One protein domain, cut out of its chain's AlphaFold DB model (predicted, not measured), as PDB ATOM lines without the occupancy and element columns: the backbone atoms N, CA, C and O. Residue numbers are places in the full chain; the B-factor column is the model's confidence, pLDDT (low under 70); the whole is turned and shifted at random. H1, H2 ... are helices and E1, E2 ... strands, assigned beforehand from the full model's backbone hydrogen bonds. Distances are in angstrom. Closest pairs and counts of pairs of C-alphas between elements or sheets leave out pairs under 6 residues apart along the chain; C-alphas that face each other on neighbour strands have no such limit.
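AT A GLANCE: This is residues 40 to 86 of the 142 residues of the protein "C2h2 zinc finger protein" of Nosema apis BRL 01 (UniProt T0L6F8). With little regular structure, this is a small hairpin of two strands, E1 and E2, with one short helix, H1, packed near it, and a long stretch, residues 40 to 53, that folds back to pair briefly with E1. The 47 printed residues hold E1, E2 and H1 in that order, 16 residues in all, of mixed class; the sheet, E1 - E2, is antiparallel. The whole is compact, radius of gyration of the C-alphas 9.9 A, but elongated, spanning 28 by 18 by 15 A.

IN THESE COORDINATES: E1, residues 54 to 57, begins at C-alpha (-15.042, 35.817, 32.395) and is 9.8 A long. E2, residues 62 to 65, is 10.3 A long. H1, residues 70 to 77, is 10.5 A long and ends at C-alpha (-8.574, 25.627, 18.950).

HOW THE PARTS SIT: E1 and E2 form an antiparallel hairpin at 144 degrees, with N 55 and O 64 2.9 A apart, within hydrogen-bond range. Residues 46 to 47 pair antiparallel with 54 to 55 of E1. The closest C-alphas of E2 and H1, Tyr 64 and Tyr 71, are 5.0 A apart. In H1 every O i to N i+4 pair is within hydrogen-bond range.

THE WHOLE: The C-alphas farthest apart, Asn 49 and Ile 86, lie 28.4 A apart. The printed part has no cut, and both links, E1 to E2 and E2 to H1, are tight. No printed residue is under 70 in pLDDT.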
ATOM      1  N   ILE A  40     -22.453  23.894  24.091       80.00
ATOM      2  CA  ILE A  40     -21.144  23.582  24.678       80.00
ATOM      3  C   ILE A  40     -20.101  24.622  24.274       80.00
ATOM      4  O   ILE A  40     -19.018  24.668  24.847       80.00
ATOM      5  N   TYR A  41     -20.415  25.446  23.275       83.19
ATOM      6  CA  TYR A  41     -19.578  26.539  22.841       83.19
ATOM      7  C   TYR A  41     -19.673  27.751  23.774       83.19
ATOM      8  O   TYR A  41     -18.741  28.543  23.767       83.19
ATOM      9  N   LYS A  42     -20.729  27.893  24.591       87.56
ATOM     10  CA  LYS A  42     -20.927  28.980  25.568       87.56
ATOM     11  C   LYS A  42     -20.529  28.557  26.987       87.56
ATOM     12  O   LYS A  42     -20.726  27.401  27.357       87.56
ATOM     13  N   PRO A  43     -19.988  29.475  27.809       91.25
ATOM     14  CA  PRO A  43     -19.736  29.184  29.214       91.25
ATOM     15  C   PRO A  43     -21.063  29.061  29.965       91.25
ATOM     16  O   PRO A  43     -21.933  29.920  29.832       91.25
ATOM     17  N   LYS A  44     -21.205  28.014  30.782       91.06
ATOM     18  CA  LYS A  44     -22.366  27.850  31.676       91.06
ATOM     19  C   LYS A  44     -22.271  28.740  32.910       91.06
ATOM     20  O   LYS A  44     -23.284  29.189  33.427       91.06
ATOM     21  N   ILE A  45     -21.045  28.980  33.371       92.38
ATOM     22  CA  ILE A  45     -20.756  29.781  34.557       92.38
ATOM     23  C   ILE A  45     -19.950  30.996  34.113       92.38
ATOM     24  O   ILE A  45     -18.896  30.865  33.480       92.38
ATOM     25  N   THR A  46     -20.442  32.181  34.465       94.69
ATOM     26  CA  THR A  46     -19.772  33.456  34.199       94.69
ATOM     27  C   THR A  46     -19.597  34.252  35.480       94.69
ATOM     28  O   THR A  46     -20.415  34.134  36.389       94.69
ATOM     29  N   ARG A  47     -18.557  35.083  35.541       93.75
ATOM     30  CA  ARG A  47     -18.319  36.012  36.653       93.75
ATOM     31  C   ARG A  47     -17.801  37.354  36.146       93.75
ATOM     32  O   ARG A  47     -17.340  37.443  35.008       93.75
ATOM     33  N   GLY A  48     -17.817  38.348  37.028       93.62
ATOM     34  CA  GLY A  48     -17.303  39.686  36.751       93.62
ATOM     35  C   GLY A  48     -18.208  40.506  35.832       93.62
ATOM     36  O   GLY A  48     -19.133  39.989  35.203       93.62
ATOM     37  N   ASN A  49     -17.909  41.801  35.752       88.19
ATOM     38  CA  ASN A  49     -18.693  42.782  35.007       88.19
ATOM     39  C   ASN A  49     -17.847  43.417  33.898       88.19
ATOM     40  O   ASN A  49     -16.631  43.567  34.046       88.19
ATOM     41  N   SER A  50     -18.511  43.801  32.805       86.00
ATOM     42  CA  SER A  50     -17.938  44.543  31.674       86.00
ATOM     43  C   SER A  50     -16.592  43.977  31.194       86.00
ATOM     44  O   SER A  50     -16.552  42.905  30.589       86.00
ATOM     45  N   ASP A  51     -15.488  44.664  31.494       84.25
ATOM     46  CA  ASP A  51     -14.149  44.341  30.999       84.25
ATOM     47  C   ASP A  51     -13.511  43.117  31.660       84.25
ATOM     48  O   ASP A  51     -12.706  42.417  31.041       84.25
ATOM     49  N   ASN A  52     -13.942  42.819  32.884       89.25
ATOM     50  CA  ASN A  52     -13.484  41.678  33.669       89.25
ATOM     51  C   ASN A  52     -14.475  40.513  33.595       89.25
ATOM     52  O   ASN A  52     -14.458  39.629  34.451       89.25
ATOM     53  N   LYS A  53     -15.376  40.515  32.602       93.62
ATOM     54  CA  LYS A  53     -16.314  39.414  32.413       93.62
ATOM     55  C   LYS A  53     -15.570  38.176  31.919       93.62
ATOM     56  O   LYS A  53     -14.928  38.187  30.865       93.62
ATOM     57  N   GLU A  54     -15.704  37.089  32.662       95.88
ATOM     58  CA  GLU A  54     -15.042  35.817  32.395       95.88
ATOM     59  C   GLU A  54     -16.053  34.673  32.308       95.88
ATOM     60  O   GLU A  54     -17.089  34.680  32.975       95.88
ATOM     61  N   GLY A  55     -15.731  33.670  31.494       95.00
ATOM     62  CA  GLY A  55     -16.458  32.408  31.404       95.00
ATOM     63  C   GLY A  55     -15.582  31.241  31.840       95.00
ATOM     64  O   GLY A  55     -14.407  31.174  31.466       95.00
ATOM     65  N   ARG A  56     -16.142  30.317  32.623       95.06
ATOM     66  CA  ARG A  56     -15.460  29.082  33.025       95.06
ATOM     67  C   ARG A  56     -15.623  28.016  31.948       95.06
ATOM     68  O   ARG A  56     -16.731  27.758  31.487       95.06
ATOM     69  N   CYS A  57     -14.518  27.382  31.570       94.19
ATOM     70  CA  CYS A  57     -14.532  26.173  30.759       94.19
ATOM     71  C   CYS A  57     -14.578  24.947  31.676       94.19
ATOM     72  O   CYS A  57     -13.637  24.721  32.440       94.19
ATOM     73  N   ASP A  58     -15.632  24.141  31.570       91.19
ATOM     74  CA  ASP A  58     -15.810  22.930  32.385       91.19
ATOM     75  C   ASP A  58     -14.777  21.841  32.041       91.19
ATOM     76  O   ASP A  58     -14.341  21.093  32.910       91.19
ATOM     77  N   LEU A  59     -14.327  21.786  30.781       90.19
ATOM     78  CA  LEU A  59     -13.354  20.793  30.306       90.19
ATOM     79  C   LEU A  59     -11.936  21.056  30.832       90.19
ATOM     80  O   LEU A  59     -11.143  20.127  30.973       90.19
ATOM     81  N   CYS A  60     -11.600  22.323  31.088       91.94
ATOM     82  CA  CYS A  60     -10.281  22.729  31.573       91.94
ATOM     83  C   CYS A  60     -10.270  23.184  33.032       91.94
ATOM     84  O   CYS A  60      -9.186  23.393  33.573       91.94
ATOM     85  N   ASN A  61     -11.437  23.378  33.652       93.75
ATOM     86  CA  ASN A  61     -11.581  24.015  34.961       93.75
ATOM     87  C   ASN A  61     -10.828  25.357  35.069       93.75
ATOM     88  O   ASN A  61     -10.211  25.668  36.086       93.75
ATOM     89  N   LYS A  62     -10.878  26.169  34.005       95.44
ATOM     90  CA  LYS A  62     -10.186  27.467  33.911       95.44
ATOM     91  C   LYS A  62     -11.126  28.576  33.463       95.44
ATOM     92  O   LYS A  62     -12.075  28.330  32.716       95.44
ATOM     93  N   TRP A  63     -10.843  29.790  33.921       94.94
ATOM     94  CA  TRP A  63     -11.550  31.007  33.538       94.94
ATOM     95  C   TRP A  63     -10.868  31.660  32.341       94.94
ATOM     96  O   TRP A  63      -9.641  31.682  32.253       94.94
ATOM     97  N   TYR A  64     -11.673  32.182  31.422       95.00
ATOM     98  CA  TYR A  64     -11.201  32.887  30.238       95.00
ATOM     99  C   TYR A  64     -11.964  34.193  30.064       95.00
ATOM    100  O   TYR A  64     -13.185  34.240  30.229       95.00
ATOM    101  N   ASN A  65     -11.243  35.238  29.662       93.62
ATOM    102  CA  ASN A  65     -11.823  36.542  29.377       93.62
ATOM    103  C   ASN A  65     -12.815  36.466  28.197       93.62
ATOM    104  O   ASN A  65     -12.522  35.873  27.150       93.62
ATOM    105  N   LEU A  66     -13.999  37.061  28.375       91.75
ATOM    106  CA  LEU A  66     -15.039  37.105  27.345       91.75
ATOM    107  C   LEU A  66     -14.912  38.318  26.416       91.75
ATOM    108  O   LEU A  66     -15.207  38.171  25.231       91.75
ATOM    109  N   LYS A  67     -14.429  39.472  26.905       89.62
ATOM    110  CA  LYS A  67     -14.241  40.705  26.111       89.62
ATOM    111  C   LYS A  67     -13.373  40.455  24.878       89.62
ATOM    112  O   LYS A  67     -13.741  40.834  23.771       89.62
ATOM    113  N   ASN A  68     -12.273  39.725  25.048       89.00
ATOM    114  CA  ASN A  68     -11.319  39.461  23.967       89.00
ATOM    115  C   ASN A  68     -11.603  38.156  23.213       89.00
ATOM    116  O   ASN A  68     -10.745  37.640  22.498       89.00
ATOM    117  N   SER A  69     -12.795  37.581  23.392       89.94
ATOM    118  CA  SER A  69     -13.171  36.292  22.805       89.94
ATOM    119  C   SER A  69     -12.216  35.138  23.142       89.94
ATOM    120  O   SER A  69     -12.180  34.130  22.433       89.94
ATOM    121  N   SER A  70     -11.449  35.246  24.233       93.62
ATOM    122  CA  SER A  70     -10.456  34.238  24.611       93.62
ATOM    123  C   SER A  70     -11.115  32.888  24.883       93.62
ATOM    124  O   SER A  70     -10.600  31.863  24.440       93.62
ATOM    125  N   TYR A  71     -12.288  32.890  25.525       93.50
ATOM    126  CA  TYR A  71     -13.091  31.681  25.730       93.50
ATOM    127  C   TYR A  71     -13.471  31.009  24.401       93.50
ATOM    128  O   TYR A  71     -13.253  29.816  24.208       93.50
ATOM    129  N   TRP A  72     -13.975  31.775  23.436       91.44
ATOM    130  CA  TRP A  72     -14.401  31.253  22.136       91.44
ATOM    131  C   TRP A  72     -13.236  30.664  21.329       91.44
ATOM    132  O   TRP A  72     -13.356  29.580  20.745       91.44
ATOM    133  N   TYR A  73     -12.085  31.340  21.319       93.25
ATOM    134  CA  TYR A  73     -10.874  30.818  20.684       93.25
ATOM    135  C   TYR A  73     -10.358  29.561  21.379       93.25
ATOM    136  O   TYR A  73      -9.941  28.619  20.705       93.25
ATOM    137  N   HIS A  74     -10.440  29.516  22.707       93.88
ATOM    138  CA  HIS A  74     -10.105  28.331  23.482       93.88
ATOM    139  C   HIS A  74     -10.992  27.139  23.085       93.88
ATOM    140  O   HIS A  74     -10.468  26.085  22.718       93.88
ATOM    141  N   MET A  75     -12.316  27.317  23.027       93.12
ATOM    142  CA  MET A  75     -13.235  26.254  22.604       93.12
ATOM    143  C   MET A  75     -12.950  25.765  21.176       93.12
ATOM    144  O   MET A  75     -12.922  24.556  20.941       93.12
ATOM    145  N   ASN A  76     -12.646  26.664  20.234       92.81
ATOM    146  CA  ASN A  76     -12.320  26.270  18.858       92.81
ATOM    147  C   ASN A  76     -10.996  25.524  18.740       92.81
ATOM    148  O   ASN A  76     -10.936  24.487  18.087       92.81
ATOM    149  N   TYR A  77      -9.921  26.072  19.295       91.19
ATOM    150  CA  TYR A  77      -8.574  25.627  18.950       91.19
ATOM    151  C   TYR A  77      -7.969  24.645  19.946       91.19
ATOM    152  O   TYR A  77      -7.014  23.950  19.603       91.19
ATOM    153  N   ILE A  78      -8.515  24.569  21.161       91.50
ATOM    154  CA  ILE A  78      -8.081  23.609  22.180       91.50
ATOM    155  C   ILE A  78      -9.038  22.422  22.239       91.50
ATOM    156  O   ILE A  78      -8.587  21.278  22.219       91.50
ATOM    157  N   HIS A  79     -10.348  22.674  22.246       91.69
ATOM    158  CA  HIS A  79     -11.355  21.609  22.319       91.69
ATOM    159  C   HIS A  79     -11.904  21.165  20.967       91.69
ATOM    160  O   HIS A  79     -12.571  20.131  20.887       91.69
ATOM    161  N   GLY A  80     -11.609  21.914  19.906       91.81
ATOM    162  CA  GLY A  80     -12.089  21.588  18.575       91.81
ATOM    163  C   GLY A  80     -13.595  21.756  18.443       91.81
ATOM    164  O   GLY A  80     -14.213  20.965  17.751       91.81
ATOM    165  N   ILE A  81     -14.214  22.712  19.133       91.56
ATOM    166  CA  ILE A  81     -15.664  22.933  19.095       91.56
ATOM    167  C   ILE A  81     -15.953  24.166  18.241       91.56
ATOM    168  O   ILE A  81     -15.450  25.256  18.516       91.56
ATOM    169  N   SER A  82     -16.753  23.992  17.191       90.19
ATOM    170  CA  SER A  82     -17.157  25.077  16.300       90.19
ATOM    171  C   SER A  82     -18.140  26.030  16.974       90.19
ATOM    172  O   SER A  82     -18.778  25.693  17.973       90.19
ATOM    173  N   SER A  83     -18.354  27.196  16.363       87.31
ATOM    174  CA  SER A  83     -19.329  28.171  16.858       87.31
ATOM    175  C   SER A  83     -20.783  27.703  16.845       87.31
ATOM    176  O   SER A  83     -21.643  28.360  17.418       87.31
ATOM    177  N   SER A  84     -21.064  26.572  16.197       84.75
ATOM    178  CA  SER A  84     -22.377  25.920  16.208       84.75
ATOM    179  C   SER A  84     -22.503  24.859  17.311       84.75
ATOM    180  O   SER A  84     -23.458  24.088  17.299       84.75
ATOM    181  N   GLY A  85     -21.522  24.756  18.215       85.38
ATOM    182  CA  GLY A  85     -21.510  23.759  19.288       85.38
ATOM    183  C   GLY A  85     -21.210  22.337  18.809       85.38
ATOM    184  O   GLY A  85     -21.513  21.375  19.510       85.38
ATOM    185  N   ILE A  86     -20.631  22.175  17.614       86.81
ATOM    186  CA  ILE A  86     -20.306  20.862  17.038       86.81
ATOM    187  C   ILE A  86     -18.799  20.633  17.134       86.81
ATOM    188  O   ILE A  86     -18.010  21.475  16.702       86.81
TER     189      ILE A  86